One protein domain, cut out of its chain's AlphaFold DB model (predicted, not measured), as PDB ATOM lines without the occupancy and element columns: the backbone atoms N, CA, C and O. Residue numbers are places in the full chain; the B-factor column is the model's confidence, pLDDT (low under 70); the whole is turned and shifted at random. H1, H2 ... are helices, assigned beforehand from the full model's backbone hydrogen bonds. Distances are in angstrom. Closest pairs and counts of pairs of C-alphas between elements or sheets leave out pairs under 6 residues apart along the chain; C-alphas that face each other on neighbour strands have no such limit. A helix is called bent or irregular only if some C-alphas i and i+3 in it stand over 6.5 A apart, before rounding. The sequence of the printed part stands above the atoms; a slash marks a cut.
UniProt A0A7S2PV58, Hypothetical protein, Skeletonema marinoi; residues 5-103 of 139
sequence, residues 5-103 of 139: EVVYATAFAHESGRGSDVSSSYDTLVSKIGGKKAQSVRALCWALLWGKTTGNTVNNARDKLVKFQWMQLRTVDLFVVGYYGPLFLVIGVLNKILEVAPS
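This is residues 5 to 103 of the 139 residues of the protein "Hypothetical protein" of Skeletonema marinoi (UniProt A0A7S2PV58). One long helix, H3, makes the long axis; a hairpin of two helices, H1 and H2, packs beside its first end, and the bent helix H4 crosses it nearer its other end, with residues 89 to 103 sticking out free. The parts make a loose, flat frame with few contacts. The printed part has 99 residues, with four named helices, H1 to H4 in order, and no named strand: all helix. The radius of gyration of the C-alphas is 17.7 A and the spans are 51 by 40 by 19 A.

Find C-alpha 5 at (162.870, 129.176, 143.552); from there H1 runs through residues 5 to 14. H2 takes residues 20 to 33, 20.0 A long. H3 begins at C-alpha 35, (155.642, 135.319, 135.652), and runs 46.3 A through residues 35 to 66. H4, residues 75 to 100, was assigned as one helix by its hydrogen bonds but is bent: C-alphas 83 and 86 are 7.0 A apart. Its arms are H4a, residues 75 to 83, and H4b, residues 86 to 100, 21.7 A long, ending at C-alpha 100, (152.270, 113.810, 170.286).

Start at the hub, H3. Its residues 38 to 49 touch H1, closest at the C-alphas of Ala 9 and Cys 45, 6.5 A. H1 and H2 form a hairpin at a shallow tilt of 13 degrees. Residues 26 to 30 of H2 touch H3 at a steep tilt of 46 degrees. Look next at residues 54 to 61 of H3, which touch H4a; the closest C-alphas, of Val 58 and Val 81, are 5.2 A apart. H4b is close to H3 but not clearly touching, about perpendicular at 85 degrees. H1 and H2 are apart from both arms. In H1, H2, H3, H4a and H4b every O i to N i+4 pair is within hydrogen-bond range.

The two C-alphas farthest apart, of Ser 31 and Phe 68, are 52.4 A apart. The printed part has no cut and no long link. Look for pLDDT under 70 at residue 102 alone.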
ATOM      1  N   GLU A   5     163.671 128.861 142.376       91.62
ATOM      2  CA  GLU A   5     162.870 129.176 143.552       91.62
ATOM      3  C   GLU A   5     163.731 129.322 144.814       91.62
ATOM      4  O   GLU A   5     163.530 130.257 145.588       91.62
ATOM      5  N   VAL A   6     164.710 128.432 145.007       91.75
ATOM      6  CA  VAL A   6     165.607 128.442 146.171       91.75
ATOM      7  C   VAL A   6     166.552 129.635 146.102       91.75
ATOM      8  O   VAL A   6     166.697 130.343 147.091       91.75
ATOM      9  N   VAL A   7     167.141 129.907 144.933       92.88
ATOM     10  CA  VAL A   7     168.033 131.066 144.739       92.88
ATOM     11  C   VAL A   7     167.312 132.372 145.072       92.88
ATOM     12  O   VAL A   7     167.826 133.182 145.844       92.88
ATOM     13  N   TYR A   8     166.098 132.551 144.544       94.50
ATOM     14  CA  TYR A   8     165.280 133.721 144.848       94.50
ATOM     15  C   TYR A   8     164.910 133.795 146.334       94.50
ATOM     16  O   TYR A   8     165.066 134.845 146.954       94.50
ATOM     17  N   ALA A   9     164.455 132.689 146.932       92.62
ATOM     18  CA  ALA A   9     164.084 132.657 148.344       92.62
ATOM     19  C   ALA A   9     165.270 132.994 149.266       92.62
ATOM     20  O   ALA A   9     165.088 133.689 150.266       92.62
ATOM     21  N   THR A  10     166.482 132.553 148.918       93.12
ATOM     22  CA  THR A  10     167.711 132.893 149.644       93.12
ATOM     23  C   THR A  10     168.018 134.385 149.546       93.12
ATOM     24  O   THR A  10     168.160 135.030 150.584       93.12
ATOM     25  N   ALA A  11     168.047 134.963 148.340       93.56
ATOM     26  CA  ALA A  11     168.267 136.403 148.159       93.56
ATOM     27  C   ALA A  11     167.210 137.235 148.908       93.56
ATOM     28  O   ALA A  11     167.538 138.156 149.657       93.56
ATOM     29  N   PHE A  12     165.936 136.840 148.801       94.19
ATOM     30  CA  PHE A  12     164.829 137.454 149.530       94.19
ATOM     31  C   PHE A  12     165.045 137.434 151.044       94.19
ATOM     32  O   PHE A  12     164.788 138.433 151.716       94.19
ATOM     33  N   ALA A  13     165.506 136.309 151.594       90.62
ATOM     34  CA  ALA A  13     165.755 136.171 153.021       90.62
ATOM     35  C   ALA A  13     166.918 137.054 153.506       90.62
ATOM     36  O   ALA A  13     166.813 137.627 154.592       90.62
ATOM     37  N   HIS A  14     167.986 137.189 152.714       91.06
ATOM     38  CA  HIS A  14     169.138 138.034 153.048       91.06
ATOM     39  C   HIS A  14     168.788 139.524 153.059       91.06
ATOM     40  O   HIS A  14     169.172 140.239 153.980       91.06
ATOM     41  N   GLU A  15     168.005 139.979 152.082       90.56
ATOM     42  CA  GLU A  15     167.671 141.398 151.922       90.56
ATOM     43  C   GLU A  15     166.290 141.775 152.494       90.56
ATOM     44  O   GLU A  15     165.778 142.869 152.268       90.56
ATOM     45  N   SER A  16     165.632 140.871 153.229       88.06
ATOM     46  CA  SER A  16     164.268 141.083 153.753       88.06
ATOM     47  C   SER A  16     163.268 141.539 152.675       88.06
ATOM     48  O   SER A  16     162.415 142.401 152.903       88.06
ATOM     49  N   GLY A  17     163.402 140.965 151.480       85.75
ATOM     50  CA  GLY A  17     162.552 141.232 150.323       85.75
ATOM     51  C   GLY A  17     162.791 142.563 149.612       85.75
ATOM     52  O   GLY A  17     162.013 142.894 148.714       85.75
ATOM     53  N   ARG A  18     163.827 143.330 149.983       86.81
ATOM     54  CA  ARG A  18     164.138 144.633 149.380       86.81
ATOM     55  C   ARG A  18     165.617 144.758 149.023       86.81
ATOM     56  O   ARG A  18     166.440 144.903 149.914       86.81
ATOM     57  N   GLY A  19     165.914 144.842 147.730       89.31
ATOM     58  CA  GLY A  19     167.240 145.204 147.237       89.31
ATOM     59  C   GLY A  19     167.472 144.785 145.787       89.31
ATOM     60  O   GLY A  19     166.562 144.303 145.093       89.31
ATOM     61  N   SER A  20     168.684 145.058 145.302       89.38
ATOM     62  CA  SER A  20     169.089 144.780 143.921       89.38
ATOM     63  C   SER A  20     169.194 143.284 143.650       89.38
ATOM     64  O   SER A  20     168.854 142.829 142.552       89.38
ATOM     65  N   ASP A  21     169.586 142.505 144.657       89.62
ATOM     66  CA  ASP A  21     169.791 141.067 144.514       89.62
ATOM     67  C   ASP A  21     168.444 140.340 144.494       89.62
ATOM     68  O   ASP A  21     168.244 139.405 143.713       89.62
ATOM     69  N   VAL A  22     167.453 140.822 145.256       92.19
ATOM     70  CA  VAL A  22     166.065 140.339 145.139       92.19
ATOM     71  C   VAL A  22     165.487 140.621 143.754       92.19
ATOM     72  O   VAL A  22     164.803 139.767 143.193       92.19
ATOM     73  N   SER A  23     165.751 141.801 143.194       91.50
ATOM     74  CA  SER A  23     165.199 142.198 141.891       91.50
ATOM     75  C   SER A  23     165.797 141.361 140.754       91.50
ATOM     76  O   SER A  23     165.063 140.734 139.993       91.50
ATOM     77  N   SER A  24     167.127 141.250 140.708       92.38
ATOM     78  CA  SER A  24     167.834 140.461 139.689       92.38
ATOM     79  C   SER A  24     167.536 138.956 139.781       92.38
ATOM     80  O   SER A  24     167.330 138.284 138.762       92.38
ATOM     81  N   SER A  25     167.445 138.404 140.996       93.12
ATOM     82  CA  SER A  25     167.052 137.002 141.192       93.12
ATOM     83  C   SER A  25     165.582 136.749 140.842       93.12
ATOM     84  O   SER A  25     165.255 135.665 140.358       93.12
ATOM     85  N   TYR A  26     164.697 137.741 141.004       94.31
ATOM     86  CA  TYR A  26     163.300 137.642 140.577       94.31
ATOM     87  C   TYR A  26     163.161 137.605 139.053       94.31
ATOM     88  O   TYR A  26     162.413 136.777 138.539       94.31
ATOM     89  N   ASP A  27     163.912 138.422 138.315       94.19
ATOM     90  CA  ASP A  27     163.908 138.382 136.845       94.19
ATOM     91  C   ASP A  27     164.410 137.024 136.324       94.19
ATOM     92  O   ASP A  27     163.838 136.414 135.410       94.19
ATOM     93  N   THR A  28     165.427 136.478 136.992       92.94
ATOM     94  CA  THR A  28     165.932 135.123 136.732       92.94
ATOM     95  C   THR A  28     164.875 134.055 137.034       92.94
ATOM     96  O   THR A  28     164.723 133.091 136.282       92.94
ATOM     97  N   LEU A  29     164.098 134.221 138.105       93.88
ATOM     98  CA  LEU A  29     162.985 133.334 138.431       93.88
ATOM     99  C   LEU A  29     161.888 133.406 137.354       93.88
ATOM    100  O   LEU A  29     161.460 132.375 136.839       93.88
ATOM    101  N   VAL A  30     161.469 134.612 136.963       95.88
ATOM    102  CA  VAL A  30     160.432 134.841 135.944       95.88
ATOM    103  C   VAL A  30     160.813 134.206 134.607       95.88
ATOM    104  O   VAL A  30     159.971 133.541 134.003       95.88
ATOM    105  N   SER A  31     162.066 134.357 134.168       94.88
ATOM    106  CA  SER A  31     162.540 133.773 132.905       94.88
ATOM    107  C   SER A  31     162.552 132.240 132.907       94.88
ATOM    108  O   SER A  31     162.337 131.632 131.861       94.88
ATOM    109  N   LYS A  32     162.745 131.601 134.069       94.25
ATOM    110  CA  LYS A  32     162.795 130.135 134.185       94.25
ATOM    111  C   LYS A  32     161.436 129.472 134.373       94.25
ATOM    112  O   LYS A  32     161.201 128.410 133.806       94.25
ATOM    113  N   ILE A  33     160.567 130.051 135.204       93.88
ATOM    114  CA  ILE A  33     159.320 129.391 135.630       93.88
ATOM    115  C   ILE A  33     158.046 130.143 135.227       93.88
ATOM    116  O   ILE A  33     156.936 129.687 135.512       93.88
ATOM    117  N   GLY A  34     158.195 131.286 134.556       93.25
ATOM    118  CA  GLY A  34     157.103 132.137 134.106       93.25
ATOM    119  C   GLY A  34     156.576 133.078 135.193       93.25
ATOM    120  O   GLY A  34     156.592 132.784 136.391       93.25
ATOM    121  N   GLY A  35     156.045 134.226 134.760       91.31
ATOM    122  CA  GLY A  35     155.642 135.319 135.652       91.31
ATOM    123  C   GLY A  35     154.602 134.933 136.707       91.31
ATOM    124  O   GLY A  35     154.732 135.328 137.862       91.31
ATOM    125  N   LYS A  36     153.603 134.110 136.353       89.44
ATOM    126  CA  LYS A  36     152.553 133.688 137.301       89.44
ATOM    127  C   LYS A  36     153.111 132.830 138.439       89.44
ATOM    128  O   LYS A  36     152.806 133.077 139.604       89.44
ATOM    129  N   LYS A  37     153.953 131.839 138.119       89.00
ATOM    130  CA  LYS A  37     154.546 130.957 139.135       89.00
ATOM    131  C   LYS A  37     155.567 131.721 139.983       89.00
ATOM    132  O   LYS A  37     155.544 131.599 141.203       89.00
ATOM    133  N   ALA A  38     156.374 132.587 139.366       90.69
ATOM    134  CA  ALA A  38     157.297 133.474 140.074       90.69
ATOM    135  C   ALA A  38     156.576 134.413 141.060       90.69
ATOM    136  O   ALA A  38     157.011 134.558 142.202       90.69
ATOM    137  N   GLN A  39     155.429 134.986 140.672       89.69
ATOM    138  CA  GLN A  39     154.607 135.795 141.579       89.69
ATOM    139  C   GLN A  39     154.125 134.996 142.794       89.69
ATOM    140  O   GLN A  39     154.178 135.514 143.907       89.69
ATOM    141  N   SER A  40     153.700 133.742 142.604       87.44
ATOM    142  CA  SER A  40     153.300 132.868 143.713       87.44
ATOM    143  C   SER A  40     154.455 132.612 144.686       87.44
ATOM    144  O   SER A  40     154.251 132.651 145.897       87.44
ATOM    145  N   VAL A  41     155.668 132.383 144.175       90.69
ATOM    146  CA  VAL A  41     156.872 132.196 145.003       90.69
ATOM    147  C   VAL A  41     157.187 133.471 145.788       90.69
ATOM    148  O   VAL A  41     157.377 133.417 147.001       90.69
ATOM    149  N   ARG A  42     157.152 134.641 145.140       91.12
ATOM    150  CA  ARG A  42     157.336 135.937 145.809       91.12
ATOM    151  C   ARG A  42     156.290 136.200 146.887       91.12
ATOM    152  O   ARG A  42     156.641 136.658 147.972       91.12
ATOM    153  N   ALA A  43     155.022 135.909 146.609       85.88
ATOM    154  CA  ALA A  43     153.950 136.051 147.587       85.88
ATOM    155  C   ALA A  43     154.188 135.154 148.813       85.88
ATOM    156  O   ALA A  43     154.030 135.612 149.945       85.88
ATOM    157  N   LEU A  44     154.643 133.914 148.600       86.81
ATOM    158  CA  LEU A  44     155.009 133.002 149.680       86.81
ATOM    159  C   LEU A  44     156.175 133.549 150.520       86.81
ATOM    160  O   LEU A  44     156.084 133.556 151.745       86.81
ATOM    161  N   CYS A  45     157.236 134.068 149.894       90.44
ATOM    162  CA  CYS A  45     158.362 134.681 150.607       90.44
ATOM    163  C   CYS A  45     157.924 135.864 151.490       90.44
ATOM    164  O   CYS A  45     158.317 135.940 152.656       90.44
ATOM    165  N   TRP A  46     157.058 136.746 150.979       87.25
ATOM    166  CA  TRP A  46     156.481 137.840 151.769       87.25
ATOM    167  C   TRP A  46     155.610 137.337 152.921       87.25
ATOM    168  O   TRP A  46     155.730 137.841 154.038       87.25
ATOM    169  N   ALA A  47     154.773 136.324 152.682       83.00
ATOM    170  CA  ALA A  47     153.946 135.723 153.726       83.00
ATOM    171  C   ALA A  47     154.798 135.116 154.855       83.00
ATOM    172  O   ALA A  47     154.473 135.289 156.033       83.00
ATOM    173  N   LEU A  48     155.915 134.464 154.516       84.69
ATOM    174  CA  LEU A  48     156.861 133.900 155.483       84.69
ATOM    175  C   LEU A  48     157.614 134.986 156.263       84.69
ATOM    176  O   LEU A  48     157.730 134.893 157.485       84.69
ATOM    177  N   LEU A  49     158.090 136.040 155.592       86.50
ATOM    178  CA  LEU A  49     158.746 137.174 156.252       86.50
ATOM    179  C   LEU A  49     157.799 137.888 157.223       86.50
ATOM    180  O   LEU A  49     158.194 138.252 158.336       86.50
ATOM    181  N   TRP A  50     156.540 138.041 156.823       82.00
ATOM    182  CA  TRP A  50     155.492 138.579 157.674       82.00
ATOM    183  C   TRP A  50     155.242 137.691 158.902       82.00
ATOM    184  O   TRP A  50     155.227 138.192 160.029       82.00
ATOM    185  N   GLY A  51     155.129 136.372 158.708       78.88
ATOM    186  CA  GLY A  51     154.988 135.402 159.800       78.88
ATOM    187  C   GLY A  51     156.158 135.446 160.789       78.88
ATOM    188  O   GLY A  51     155.946 135.495 161.998       78.88
ATOM    189  N   LYS A  52     157.398 135.531 160.289       83.25
ATOM    190  CA  LYS A  52     158.603 135.695 161.122       83.25
ATOM    191  C   LYS A  52     158.557 136.989 161.936       83.25
ATOM    192  O   LYS A  52     158.821 136.973 163.134       83.25
ATOM    193  N   THR A  53     158.235 138.108 161.291       82.12
ATOM    194  CA  THR A  53     158.229 139.430 161.934       82.12
ATOM    195  C   THR A  53     157.169 139.507 163.029       82.12
ATOM    196  O   THR A  53     157.473 139.880 164.158       82.12
ATOM    197  N   THR A  54     155.936 139.100 162.724       80.75
ATOM    198  CA  THR A  54     154.828 139.111 163.690       80.75
ATOM    199  C   THR A  54     155.052 138.123 164.833       80.75
ATOM    200  O   THR A  54     154.896 138.500 165.993       80.75
ATOM    201  N   GLY A  55     155.507 136.900 164.541       80.81
ATOM    202  CA  GLY A  55     155.814 135.897 165.562       80.81
ATOM    203  C   GLY A  55     156.929 136.327 166.517       80.81
ATOM    204  O   GLY A  55     156.792 136.187 167.732       80.81
ATOM    205  N   ASN A  56     158.003 136.927 165.997       85.19
ATOM    206  CA  ASN A  56     159.083 137.457 166.832       85.19
ATOM    207  C   ASN A  56     158.608 138.600 167.735       85.19
ATOM    208  O   ASN A  56     159.016 138.667 168.894       85.19
ATOM    209  N   THR A  57     157.715 139.464 167.247       84.56
ATOM    210  CA  THR A  57     157.109 140.526 168.059       84.56
ATOM    211  C   THR A  57     156.252 139.954 169.188       84.56
ATOM    212  O   THR A  57     156.394 140.391 170.329       84.56
ATOM    213  N   VAL A  58     155.423 138.937 168.914       84.88
ATOM    214  CA  VAL A  58     154.626 138.251 169.950       84.88
ATOM    215  C   VAL A  58     155.531 137.607 171.004       84.88
ATOM    216  O   VAL A  58     155.299 137.788 172.198       84.88
ATOM    217  N   ASN A  59     156.588 136.906 170.582       85.38
ATOM    218  CA  ASN A  59     157.542 136.276 171.499       85.38
ATOM    219  C   ASN A  59     158.271 137.309 172.370       85.38
ATOM    220  O   ASN A  59     158.341 137.149 173.584       85.38
ATOM    221  N   ASN A  60     158.742 138.407 171.777       86.88
ATOM    222  CA  ASN A  60     159.393 139.494 172.507       86.88
ATOM    223  C   ASN A  60     158.451 140.149 173.530       86.88
ATOM    224  O   ASN A  60     158.833 140.409 174.668       86.88
ATOM    225  N   ALA A  61     157.200 140.397 173.144       86.06
ATOM    226  CA  ALA A  61     156.194 140.952 174.039       86.06
ATOM    227  C   ALA A  61     155.868 139.994 175.197       86.06
ATOM    228  O   ALA A  61     155.819 140.421 176.350       86.06
ATOM    229  N   ARG A  62     155.722 138.692 174.913       84.56
ATOM    230  CA  ARG A  62     155.554 137.646 175.931       84.56
ATOM    231  C   ARG A  62     156.723 137.627 176.914       84.56
ATOM    232  O   ARG A  62     156.487 137.609 178.118       84.56
ATOM    233  N   ASP A  63     157.958 137.665 176.426       87.06
ATOM    234  CA  ASP A  63     159.149 137.654 177.276       87.06
ATOM    235  C   ASP A  63     159.196 138.869 178.208       87.06
ATOM    236  O   ASP A  63     159.488 138.720 179.396       87.06
ATOM    237  N   LYS A  64     158.849 140.059 177.704       86.69
ATOM    238  CA  LYS A  64     158.755 141.281 178.518       86.69
ATOM    239  C   LYS A  64     157.669 141.176 179.591       86.69
ATOM    240  O   LYS A  64     157.903 141.606 180.719       86.69
ATOM    241  N   LEU A  65     156.513 140.591 179.267       85.19
ATOM    242  CA  LEU A  65     155.424 140.363 180.224       85.19
ATOM    243  C   LEU A  65     155.848 139.389 181.334       85.19
ATOM    244  O   LEU A  65     155.684 139.692 182.512       85.19
ATOM    245  N   VAL A  66     156.453 138.252 180.969       86.88
ATOM    246  CA  VAL A  66     156.910 137.226 181.926       86.88
ATOM    247  C   VAL A  66     158.037 137.747 182.824       86.88
ATOM    248  O   VAL A  66     158.087 137.418 184.006       86.88
ATOM    249  N   LYS A  67     158.930 138.590 182.290       90.06
ATOM    250  CA  LYS A  67     160.041 139.204 183.037       90.06
ATOM    251  C   LYS A  67     159.653 140.490 183.784       90.06
ATOM    252  O   LYS A  67     160.538 141.169 184.294       90.06
ATOM    253  N   PHE A  68     158.365 140.846 183.838       88.00
ATOM    254  CA  PHE A  68     157.857 142.074 184.468       88.00
ATOM    255  C   PHE A  68     158.487 143.381 183.929       88.00
ATOM    256  O   PHE A  68     158.541 144.397 184.621       88.00
ATOM    257  N   GLN A  69     158.924 143.402 182.666       87.62
ATOM    258  CA  GLN A  69     159.514 144.572 181.998       87.62
ATOM    259  C   GLN A  69     158.443 145.473 181.356       87.62
ATOM    260  O   GLN A  69     158.543 145.863 180.192       87.62
ATOM    261  N   TRP A  70     157.406 145.820 182.121       80.38
ATOM    262  CA  TRP A  70     156.213 146.521 181.625       80.38
ATOM    263  C   TRP A  70     156.523 147.862 180.944       80.38
ATOM    264  O   TRP A  70     155.912 148.190 179.932       80.38
ATOM    265  N   MET A  71     157.525 148.602 181.432       81.56
ATOM    266  CA  MET A  71     157.924 149.898 180.857       81.56
ATOM    267  C   MET A  71     158.594 149.795 179.476       81.56
ATOM    268  O   MET A  71     158.749 150.803 178.796       81.56
ATOM    269  N   GLN A  72     159.005 148.598 179.043       82.50
ATOM    270  CA  GLN A  72     159.647 148.379 177.739       82.50
ATOM    271  C   GLN A  72     158.666 147.886 176.664       82.50
ATOM    272  O   GLN A  72     159.079 147.617 175.527       82.50
ATOM    273  N   LEU A  73     157.383 147.729 177.003       82.00
ATOM    274  CA  LEU A  73     156.341 147.343 176.056       82.00
ATOM    275  C   LEU A  73     155.984 148.532 175.167       82.00
ATOM    276  O   LEU A  73     155.559 149.582 175.642       82.00
ATOM    277  N   ARG A  74     156.154 148.363 173.854       86.06
ATOM    278  CA  ARG A  74     155.704 149.361 172.880       86.06
ATOM    279  C   ARG A  74     154.231 149.129 172.555       86.06
ATOM    280  O   ARG A  74     153.765 147.994 172.554       86.06
ATOM    281  N   THR A  75     153.516 150.180 172.165       81.38
ATOM    282  CA  THR A  75     152.115 150.072 171.715       81.38
ATOM    283  C   THR A  75     151.951 149.079 170.560       81.38
ATOM    284  O   THR A  75     150.985 148.325 170.520       81.38
ATOM    285  N   VAL A  76     152.935 149.018 169.658       77.75
ATOM    286  CA  VAL A  76     152.958 148.056 168.544       77.75
ATOM    287  C   VAL A  76     153.083 146.612 169.043       77.75
ATOM    288  O   VAL A  76     152.427 145.734 168.492       77.75
ATOM    289  N   ASP A  77     153.856 146.365 170.108       79.88
ATOM    290  CA  ASP A  77     153.995 145.031 170.711       79.88
ATOM    291  C   ASP A  77     152.632 144.552 171.239       79.88
ATOM    292  O   ASP A  77     152.209 143.434 170.958       79.88
ATOM    293  N   LEU A  78     151.912 145.428 171.950       80.81
ATOM    294  CA  LEU A  78     150.587 145.136 172.504       80.81
ATOM    295  C   LEU A  78     149.529 144.940 171.416       80.81
ATOM    296  O   LEU A  78     148.725 144.015 171.512       80.81
ATOM    297  N   PHE A  79     149.548 145.767 170.369       82.19
ATOM    298  CA  PHE A  79     148.651 145.617 169.225       82.19
ATOM    299  C   PHE A  79     148.879 144.277 168.521       82.19
ATOM    300  O   PHE A  79     147.934 143.522 168.305       82.19
ATOM    301  N   VAL A  80     150.136 143.940 168.217       80.06
ATOM    302  CA  VAL A  80     150.477 142.671 167.566       80.06
ATOM    303  C   VAL A  80     150.150 141.485 168.477       80.06
ATOM    304  O   VAL A  80     149.616 140.499 167.993       80.06
ATOM    305  N   VAL A  81     150.363 141.557 169.792       83.25
ATOM    306  CA  VAL A  81     149.939 140.481 170.706       83.25
ATOM    307  C   VAL A  81     148.421 140.341 170.774       83.25
ATOM    308  O   VAL A  81     147.922 139.228 170.661       83.25
ATOM    309  N   GLY A  82     147.675 141.433 170.937       80.50
ATOM    310  CA  GLY A  82     146.213 141.369 171.012       80.50
ATOM    311  C   GLY A  82     145.588 140.850 169.717       80.50
ATOM    312  O   GLY A  82     144.636 140.077 169.749       80.50
ATOM    313  N   TYR A  83     146.166 141.237 168.580       78.00
ATOM    314  CA  TYR A  83     145.639 140.923 167.259       78.00
ATOM    315  C   TYR A  83     146.150 139.583 166.692       78.00
ATOM    316  O   TYR A  83     145.360 138.760 166.239       78.00
ATOM    317  N   TYR A  84     147.463 139.321 166.751       75.88
ATOM    318  CA  TYR A  84     148.105 138.093 166.242       75.88
ATOM    319  C   TYR A  84     148.320 137.005 167.296       75.88
ATOM    320  O   TYR A  84     148.447 135.834 166.938       75.88
ATOM    321  N   GLY A  85     148.372 137.349 168.583       78.31
ATOM    322  CA  GLY A  85     148.611 136.391 169.667       78.31
ATOM    323  C   GLY A  85     147.616 135.223 169.704       78.31
ATOM    324  O   GLY A  85     148.076 134.088 169.836       78.31
ATOM    325  N   PRO A  86     146.295 135.431 169.515       80.69
ATOM    326  CA  PRO A  86     145.336 134.327 169.445       80.69
ATOM    327  C   PRO A  86     145.646 133.331 168.321       80.69
ATOM    328  O   PRO A  86     145.630 132.121 168.544       80.69
ATOM    329  N   LEU A  87     146.008 133.824 167.131       76.88
ATOM    330  CA  LEU A  87     146.421 132.974 166.011       76.88
ATOM    331  C   LEU A  87     147.698 132.193 166.350       76.88
ATOM    332  O   LEU A  87     147.790 130.995 166.085       76.88
ATOM    333  N   PHE A  88     148.666 132.859 166.979       76.50
ATOM    334  CA  PHE A  88     149.920 132.242 167.405       76.50
ATOM    335  C   PHE A  88     149.696 131.127 168.439       76.50
ATOM    336  O   PHE A  88     150.370 130.097 168.398       76.50
ATOM    337  N   LEU A  89     148.707 131.288 169.324       79.62
ATOM    338  CA  LEU A  89     148.302 130.268 170.291       79.62
ATOM    339  C   LEU A  89     147.711 129.038 169.593       79.62
ATOM    340  O   LEU A  89     148.111 127.921 169.913       79.62
ATOM    341  N   VAL A  90     146.820 129.227 168.612       79.38
ATOM    342  CA  VAL A  90     146.249 128.119 167.821       79.38
ATOM    343  C   VAL A  90     147.351 127.320 167.121       79.38
ATOM    344  O   VAL A  90     147.362 126.090 167.190       79.38
ATOM    345  N   ILE A  91     148.315 128.009 166.503       77.88
ATOM    346  CA  ILE A  91     149.473 127.369 165.864       77.88
ATOM    347  C   ILE A  91     150.309 126.603 166.900       77.88
ATOM    348  O   ILE A  91     150.687 125.458 166.659       77.88
ATOM    349  N   GLY A  92     150.561 127.193 168.072       77.94
ATOM    350  CA  GLY A  92     151.297 126.541 169.156       77.94
ATOM    351  C   GLY A  92     150.621 125.262 169.661       77.94
ATOM    352  O   GLY A  92     151.292 124.252 169.870       77.94
ATOM    353  N   VAL A  93     149.292 125.275 169.804       81.06
ATOM    354  CA  VAL A  93     148.508 124.086 170.174       81.06
ATOM    355  C   VAL A  93     148.619 123.007 169.100       81.06
ATOM    356  O   VAL A  93     148.872 121.851 169.427       81.06
ATOM    357  N   LEU A  94     148.491 123.370 167.821       77.94
ATOM    358  CA  LEU A  94     148.615 122.418 166.716       77.94
ATOM    359  C   LEU A  94     150.009 121.801 166.626       77.94
ATOM    360  O   LEU A  94     150.117 120.590 166.454       77.94
ATOM    361  N   ASN A  95     151.065 122.594 166.816       79.50
ATOM    362  CA  ASN A  95     152.432 122.078 166.878       79.50
ATOM    363  C   ASN A  95     152.596 121.073 168.024       79.50
ATOM    364  O   ASN A  95     153.180 120.013 167.832       79.50
ATOM    365  N   LYS A  96     152.008 121.350 169.192       81.31
ATOM    366  CA  LYS A  96     152.050 120.427 170.331       81.31
ATOM    367  C   LYS A  96     151.254 119.141 170.090       81.31
ATOM    368  O   LYS A  96     151.669 118.072 170.523       81.31
ATOM    369  N   ILE A  97     150.131 119.221 169.374       80.25
ATOM    370  CA  ILE A  97     149.380 118.036 168.931       80.25
ATOM    371  C   ILE A  97     150.228 117.205 167.959       80.25
ATOM    372  O   ILE A  97     150.282 115.986 168.095       80.25
ATOM    373  N   LEU A  98     150.920 117.855 167.020       75.88
ATOM    374  CA  LEU A  98     151.808 117.201 166.054       75.88
ATOM    375  C   LEU A  98     153.004 116.502 166.717       75.88
ATOM    376  O   LEU A  98     153.405 115.439 166.252       75.88
ATOM    377  N   GLU A  99     153.543 117.052 167.809       79.56
ATOM    378  CA  GLU A  99     154.598 116.400 168.604       79.56
ATOM    379  C   GLU A  99     154.124 115.078 169.233       79.56
ATOM    380  O   GLU A  99     154.896 114.127 169.327       79.56
ATOM    381  N   VAL A 100     152.854 115.002 169.645       84.12
ATOM    382  CA  VAL A 100     152.270 113.810 170.286       84.12
ATOM    383  C   VAL A 100     151.728 112.812 169.254       84.12
ATOM    384  O   VAL A 100     151.787 111.604 169.471       84.12
ATOM    385  N   ALA A 101     151.215 113.299 168.122       77.81
ATOM    386  CA  ALA A 101     150.606 112.499 167.062       77.81
ATOM    387  C   ALA A 101     151.172 112.890 165.679       77.81
ATOM    388  O   ALA A 101     150.505 113.573 164.897       77.81
ATOM    389  N   PRO A 102     152.395 112.438 165.334       68.75
ATOM    390  CA  PRO A 102     153.089 112.865 164.115       68.75
ATOM    391  C   PRO A 102     152.469 112.325 162.815       68.75
ATOM    392  O   PRO A 102     152.750 112.839 161.734       68.75
ATOM    393  N   SER A 103     151.614 111.298 162.886       75.81
ATOM    394  CA  SER A 103     150.971 110.682 161.714       75.81
ATOM    395  C   SER A 103     149.558 111.225 161.480       75.81
ATOM    396  O   SER A 103     148.555 110.534 161.643       75.81
TER     397      SER A 103